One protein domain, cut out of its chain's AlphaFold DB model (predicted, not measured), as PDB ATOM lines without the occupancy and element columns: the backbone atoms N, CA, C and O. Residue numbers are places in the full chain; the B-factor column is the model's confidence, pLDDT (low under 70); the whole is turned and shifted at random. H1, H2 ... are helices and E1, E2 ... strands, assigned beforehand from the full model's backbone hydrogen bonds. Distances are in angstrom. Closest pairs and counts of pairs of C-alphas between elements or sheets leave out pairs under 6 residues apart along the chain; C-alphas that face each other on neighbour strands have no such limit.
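This is residues 35 to 84 of the 84 residues of an uncharacterized protein of Methylobacter tundripaludum (UniProt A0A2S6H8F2). What shape does this stretch make? It is a long, thin two-stranded hairpin of E1 and E2, with a long loop at one end, of which residues 52 to 58 stick out, and the short helix H1 at the other end. The hairpin and its loop make the long axis, and residues 79 to 84, of which 79 and 80 belong to H1, stand free. What is it built of, and how large is it? The printed part has 50 residues with two named strands and one named helix, in the order E1, E2, H1; the two-stranded sheet has the order E1 - E2 and is antiparallel, and the class is mixed, with 21 residues, under half, in named elements. It is extended, a rod with a radius of gyration of the C-alphas of 17.3 A and spans of 47 by 19 by 16 A.

Where are the two strands? E1 is residues 40 to 46, 20.2 A from first to last C-alpha, and begins with C-alpha 40 at (13.940, 55.105, -7.167). E2 is residues 67 to 73, 20.4 A long, from C-alpha 67 at (3.611, 38.696, -10.022). Where is the helix? H1 is residues 74 to 80, 10.0 A long, and ends with C-alpha 80 at (23.001, 53.573, -19.509).

How do E1 and E2 stand to each other? They form a hairpin of antiparallel neighbour strands, with 166 degrees between their directions. The C-alphas of Glu 40 and Ser 73 face each other at 4.9 A, and those of Arg 46 and Glu 67 at 4.4 A. Which backbone atoms pair across them? N 43 and O 70 are within hydrogen-bond range at 2.9 A, as are N 68 and O 45 at 2.9 A. Where does H1 come in? It follows E2 by a tight link, and its closest C-alpha pair with E1 is that of Glu 40 and Gly 74, 6.1 A apart. In H1 every O i to N i+4 pair is within hydrogen-bond range.

How far does it reach? The two C-alphas farthest apart are those of Ala 37 and Gly 54, at 47.0 A. Is any link long or cut? The link from E1 to E2, residues 47 to 66, is long, with 20 residues and no named element; the printed part has no cut, and residue 84 is the chain's last. Where is confidence low? The mean pLDDT of the printed part is 83.5, and it is under 70 at residue 59 and residues 81 to 84.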
ATOM      1  N   LYS A  35      13.482  64.200 -14.372       91.88
ATOM      2  CA  LYS A  35      14.143  64.331 -13.059       91.88
ATOM      3  C   LYS A  35      14.504  62.972 -12.438       91.88
ATOM      4  O   LYS A  35      14.234  62.729 -11.270       91.88
ATOM      5  N   LEU A  36      15.127  62.106 -13.239       92.75
ATOM      6  CA  LEU A  36      15.531  60.761 -12.823       92.75
ATOM      7  C   LEU A  36      16.680  60.745 -11.801       92.75
ATOM      8  O   LEU A  36      16.832  59.755 -11.100       92.75
ATOM      9  N   ALA A  37      17.478  61.811 -11.699       95.00
ATOM     10  CA  ALA A  37      18.619  61.838 -10.786       95.00
ATOM     11  C   ALA A  37      18.176  61.602  -9.329       95.00
ATOM     12  O   ALA A  37      17.345  62.350  -8.804       95.00
ATOM     13  N   GLY A  38      18.719  60.557  -8.700       95.88
ATOM     14  CA  GLY A  38      18.362  60.105  -7.351       95.88
ATOM     15  C   GLY A  38      16.944  59.536  -7.187       95.88
ATOM     16  O   GLY A  38      16.497  59.359  -6.055       95.88
ATOM     17  N   ALA A  39      16.206  59.288  -8.274       95.00
ATOM     18  CA  ALA A  39      14.882  58.674  -8.212       95.00
ATOM     19  C   ALA A  39      14.987  57.148  -8.075       95.00
ATOM     20  O   ALA A  39      15.769  56.516  -8.779       95.00
ATOM     21  N   GLU A  40      14.130  56.556  -7.246       96.06
ATOM     22  CA  GLU A  40      13.940  55.105  -7.167       96.06
ATOM     23  C   GLU A  40      12.583  54.752  -7.777       96.06
ATOM     24  O   GLU A  40      11.551  55.332  -7.422       96.06
ATOM     25  N   ILE A  41      12.591  53.834  -8.738       93.94
ATOM     26  CA  ILE A  41      11.424  53.448  -9.525       93.94
ATOM     27  C   ILE A  41      11.196  51.961  -9.319       93.94
ATOM     28  O   ILE A  41      12.079  51.152  -9.574       93.94
ATOM     29  N   GLN A  42       9.983  51.599  -8.923       95.62
ATOM     30  CA  GLN A  42       9.560  50.209  -8.852       95.62
ATOM     31  C   GLN A  42       8.494  49.949  -9.912       95.62
ATOM     32  O   GLN A  42       7.492  50.664  -9.993       95.62
ATOM     33  N   ALA A  43       8.709  48.913 -10.714       91.69
ATOM     34  CA  ALA A  43       7.738  48.426 -11.677       91.69
ATOM     35  C   ALA A  43       7.166  47.098 -11.181       91.69
ATOM     36  O   ALA A  43       7.899  46.124 -11.017       91.69
ATOM     37  N   CYS A  44       5.850  47.073 -10.965       93.31
ATOM     38  CA  CYS A  44       5.120  45.888 -10.530       93.31
ATOM     39  C   CYS A  44       4.046  45.522 -11.550       93.31
ATOM     40  O   CYS A  44       3.278  46.382 -11.987       93.31
ATOM     41  N   THR A  45       3.944  44.240 -11.879       89.75
ATOM     42  CA  THR A  45       2.865  43.695 -12.701       89.75
ATOM     43  C   THR A  45       2.305  42.430 -12.072       89.75
ATOM     44  O   THR A  45       2.994  41.703 -11.356       89.75
ATOM     45  N   ARG A  46       1.028  42.171 -12.345       89.38
ATOM     46  CA  ARG A  46       0.342  40.940 -11.971       89.38
ATOM     47  C   ARG A  46      -0.593  40.532 -13.091       89.38
ATOM     48  O   ARG A  46      -1.221  41.391 -13.706       89.38
ATOM     49  N   ILE A  47      -0.702  39.233 -13.335       87.00
ATOM     50  CA  ILE A  47      -1.732  38.687 -14.219       87.00
ATOM     51  C   ILE A  47      -2.891  38.215 -13.346       87.00
ATOM     52  O   ILE A  47      -2.760  37.238 -12.613       87.00
ATOM     53  N   ASP A  48      -4.023  38.914 -13.427       81.38
ATOM     54  CA  ASP A  48      -5.206  38.612 -12.614       81.38
ATOM     55  C   ASP A  48      -6.005  37.406 -13.151       81.38
ATOM     56  O   ASP A  48      -6.676  36.721 -12.381       81.38
ATOM     57  N   SER A  49      -5.945  37.120 -14.459       79.69
ATOM     58  CA  SER A  49      -6.621  35.961 -15.061       79.69
ATOM     59  C   SER A  49      -6.009  35.526 -16.400       79.69
ATOM     60  O   SER A  49      -5.319  36.298 -17.063       79.69
ATOM     61  N   TYR A  50      -6.279  34.281 -16.807       79.31
ATOM     62  CA  TYR A  50      -5.985  33.765 -18.146       79.31
ATOM     63  C   TYR A  50      -7.151  32.902 -18.633       79.31
ATOM     64  O   TYR A  50      -7.458  31.873 -18.031       79.31
ATOM     65  N   ILE A  51      -7.789  33.306 -19.734       78.25
ATOM     66  CA  ILE A  51      -8.940  32.604 -20.313       78.25
ATOM     67  C   ILE A  51      -8.628  32.298 -21.775       78.25
ATOM     68  O   ILE A  51      -8.572  33.192 -22.612       78.25
ATOM     69  N   LYS A  52      -8.423  31.015 -22.089       76.12
ATOM     70  CA  LYS A  52      -8.242  30.556 -23.477       76.12
ATOM     71  C   LYS A  52      -9.575  30.229 -24.159       76.12
ATOM     72  O   LYS A  52      -9.711  30.413 -25.362       76.12
ATOM     73  N   VAL A  53     -10.534  29.711 -23.389       79.38
ATOM     74  CA  VAL A  53     -11.891  29.333 -23.811       79.38
ATOM     75  C   VAL A  53     -12.833  29.660 -22.645       79.38
ATOM     76  O   VAL A  53     -12.542  29.248 -21.525       79.38
ATOM     77  N   GLY A  54     -13.926  30.392 -22.887       76.69
ATOM     78  CA  GLY A  54     -14.878  30.831 -21.851       76.69
ATOM     79  C   GLY A  54     -15.308  32.296 -22.006       76.69
ATOM     80  O   GLY A  54     -14.885  32.956 -22.953       76.69
ATOM     81  N   ASP A  55     -16.154  32.791 -21.095       78.81
ATOM     82  CA  ASP A  55     -16.597  34.194 -21.056       78.81
ATOM     83  C   ASP A  55     -15.572  35.067 -20.300       78.81
ATOM     84  O   ASP A  55     -15.386  34.870 -19.098       78.81
ATOM     85  N   PRO A  56     -14.922  36.057 -20.944       70.69
ATOM     86  CA  PRO A  56     -13.959  36.943 -20.284       70.69
ATOM     87  C   PRO A  56     -14.550  37.781 -19.145       70.69
ATOM     88  O   PRO A  56     -13.815  38.261 -18.283       70.69
ATOM     89  N   ARG A  57     -15.874  37.973 -19.134       75.31
ATOM     90  CA  ARG A  57     -16.585  38.708 -18.078       75.31
ATOM     91  C   ARG A  57     -16.786  37.872 -16.814       75.31
ATOM     92  O   ARG A  57     -17.145  38.431 -15.782       75.31
ATOM     93  N   GLU A  58     -16.542  36.565 -16.887       79.38
ATOM     94  CA  GLU A  58     -16.634  35.626 -15.769       79.38
ATOM     95  C   GLU A  58     -15.247  35.037 -15.467       79.38
ATOM     96  O   GLU A  58     -14.948  33.892 -15.822       79.38
ATOM     97  N   PRO A  59     -14.354  35.821 -14.834       69.75
ATOM     98  CA  PRO A  59     -13.001  35.370 -14.566       69.75
ATOM     99  C   PRO A  59     -12.996  34.182 -13.603       69.75
ATOM    100  O   PRO A  59     -13.544  34.237 -12.501       69.75
ATOM    101  N   GLN A  60     -12.339  33.099 -14.018       70.31
ATOM    102  CA  GLN A  60     -12.087  31.947 -13.157       70.31
ATOM    103  C   GLN A  60     -10.932  32.239 -12.188       70.31
ATOM    104  O   GLN A  60     -10.029  33.006 -12.537       70.31
ATOM    105  N   PRO A  61     -10.908  31.618 -10.992       72.50
ATOM    106  CA  PRO A  61      -9.806  31.780 -10.052       72.50
ATOM    107  C   PRO A  61      -8.471  31.422 -10.706       72.50
ATOM    108  O   PRO A  61      -8.234  30.267 -11.070       72.50
ATOM    109  N   TYR A  62      -7.577  32.401 -10.835       76.12
ATOM    110  CA  TYR A  62      -6.244  32.165 -11.371       76.12
ATOM    111  C   TYR A  62      -5.257  31.904 -10.235       76.12
ATOM    112  O   TYR A  62      -4.562  32.797  -9.766       76.12
ATOM    113  N   VAL A  63      -5.220  30.648  -9.779       74.38
ATOM    114  CA  VAL A  63      -4.487  30.204  -8.574       74.38
ATOM    115  C   VAL A  63      -2.997  30.564  -8.602       74.38
ATOM    116  O   VAL A  63      -2.398  30.774  -7.553       74.38
ATOM    117  N   HIS A  64      -2.396  30.643  -9.788       79.00
ATOM    118  CA  HIS A  64      -0.974  30.943  -9.932       79.00
ATOM    119  C   HIS A  64      -0.642  32.438  -9.922       79.00
ATOM    120  O   HIS A  64       0.508  32.742  -9.626       79.00
ATOM    121  N   ALA A  65      -1.603  33.317 -10.261       78.31
ATOM    122  CA  ALA A  65      -1.517  34.787 -10.272       78.31
ATOM    123  C   ALA A  65      -0.075  35.340 -10.261       78.31
ATOM    124  O   ALA A  65       0.366  35.878  -9.247       78.31
ATOM    125  N   PRO A  66       0.697  35.151 -11.348       84.81
ATOM    126  CA  PRO A  66       2.102  35.491 -11.373       84.81
ATOM    127  C   PRO A  66       2.263  36.995 -11.190       84.81
ATOM    128  O   PRO A  66       1.572  37.802 -11.821       84.81
ATOM    129  N   GLU A  67       3.213  37.336 -10.333       91.06
ATOM    130  CA  GLU A  67       3.611  38.696 -10.022       91.06
ATOM    131  C   GLU A  67       5.064  38.891 -10.444       91.06
ATOM    132  O   GLU A  67       5.900  37.992 -10.323       91.06
ATOM    133  N   MET A  68       5.364  40.080 -10.942       89.81
ATOM    134  CA  MET A  68       6.721  40.519 -11.210       89.81
ATOM    135  C   MET A  68       6.910  41.877 -10.557       89.81
ATOM    136  O   MET A  68       6.075  42.764 -10.714       89.81
ATOM    137  N   ALA A  69       8.022  42.036  -9.852       94.44
ATOM    138  CA  ALA A  69       8.464  43.311  -9.321       94.44
ATOM    139  C   ALA A  69       9.954  43.462  -9.612       94.44
ATOM    140  O   ALA A  69      10.724  42.519  -9.417       94.44
ATOM    141  N   PHE A  70      10.352  44.633 -10.090       92.88
ATOM    142  CA  PHE A  70      11.757  44.982 -10.224       92.88
ATOM    143  C   PHE A  70      11.973  46.458  -9.915       92.88
ATOM    144  O   PHE A  70      11.128  47.308 -10.212       92.88
ATOM    145  N   ASP A  71      13.129  46.731  -9.325       95.75
ATOM    146  CA  ASP A  71      13.544  48.067  -8.933       95.75
ATOM    147  C   ASP A  71      14.569  48.605  -9.935       95.75
ATOM    148  O   ASP A  71      15.429  47.881 -10.448       95.75
ATOM    149  N   LEU A  72      14.460  49.894 -10.225       92.56
ATOM    150  CA  LEU A  72      15.319  50.646 -11.123       92.56
ATOM    151  C   LEU A  72      15.734  51.942 -10.431       92.56
ATOM    152  O   LEU A  72      14.887  52.714  -9.984       92.56
ATOM    153  N   SER A  73      17.032  52.228 -10.442       94.50
ATOM    154  CA  SER A  73      17.530  53.543 -10.051       94.50
ATOM    155  C   SER A  73      17.553  54.470 -11.262       94.50
ATOM    156  O   SER A  73      18.047  54.111 -12.337       94.50
ATOM    157  N   GLY A  74      17.056  55.687 -11.092       94.19
ATOM    158  CA  GLY A  74      17.102  56.712 -12.123       94.19
ATOM    159  C   GLY A  74      18.535  57.118 -12.482       94.19
ATOM    160  O   GLY A  74      18.802  57.386 -13.652       94.19
ATOM    161  N   ASP A  75      19.484  57.040 -11.542       94.81
ATOM    162  CA  ASP A  75      20.910  57.246 -11.833       94.81
ATOM    163  C   ASP A  75      21.454  56.149 -12.761       94.81
ATOM    164  O   ASP A  75      22.208  56.432 -13.695       94.81
ATOM    165  N   ALA A  76      21.018  54.899 -12.566       92.00
ATOM    166  CA  ALA A  76      21.391  53.787 -13.438       92.00
ATOM    167  C   ALA A  76      20.788  53.926 -14.847       92.00
ATOM    168  O   ALA A  76      21.473  53.635 -15.829       92.00
ATOM    169  N   LEU A  77      19.541  54.399 -14.964       90.56
ATOM    170  CA  LEU A  77      18.901  54.672 -16.258       90.56
ATOM    171  C   LEU A  77      19.624  55.790 -17.022       90.56
ATOM    172  O   LEU A  77      19.900  55.648 -18.213       90.56
ATOM    173  N   LEU A  78      19.990  56.873 -16.327       91.81
ATOM    174  CA  LEU A  78      20.753  57.980 -16.910       91.81
ATOM    175  C   LEU A  78      22.148  57.533 -17.372       91.81
ATOM    176  O   LEU A  78      22.583  57.913 -18.458       91.81
ATOM    177  N   ALA A  79      22.834  56.694 -16.590       91.94
ATOM    178  CA  ALA A  79      24.168  56.195 -16.932       91.94
ATOM    179  C   ALA A  79      24.170  55.276 -18.166       91.94
ATOM    180  O   ALA A  79      25.139  55.263 -18.924       91.94
ATOM    181  N   GLN A  80      23.092  54.521 -18.395       85.12
ATOM    182  CA  GLN A  80      23.001  53.573 -19.509       85.12
ATOM    183  C   GLN A  80      22.733  54.236 -20.869       85.12
ATOM    184  O   GLN A  80      22.889  53.566 -21.887       85.12
ATOM    185  N   SER A  81      22.354  55.525 -20.916       64.56
ATOM    186  CA  SER A  81      22.001  56.254 -22.156       64.56
ATOM    187  C   SER A  81      21.068  55.472 -23.097       64.56
ATOM    188  O   SER A  81      21.125  55.634 -24.317       64.56
ATOM    189  N   ARG A  82      20.230  54.580 -22.554       56.88
ATOM    190  CA  ARG A  82      19.343  53.733 -23.346       56.88
ATOM    191  C   ARG A  82      17.949  54.334 -23.319       56.88
ATOM    192  O   ARG A  82      17.219  54.175 -22.348       56.88
ATOM    193  N   PHE A  83      17.611  55.025 -24.398       49.56
ATOM    194  CA  PHE A  83      16.227  55.291 -24.762       49.56
ATOM    195  C   PHE A  83      15.656  53.964 -25.279       49.56
ATOM    196  O   PHE A  83      16.229  53.376 -26.203       49.56
ATOM    197  N   VAL A  84      14.637  53.439 -24.601       46.03
ATOM    198  CA  VAL A  84      13.813  52.328 -25.102       46.03
ATOM    199  C   VAL A  84      12.594  52.948 -25.747       46.03
ATOM    200  O   VAL A  84      12.040  53.855 -25.091       46.03
TER     201      VAL A  84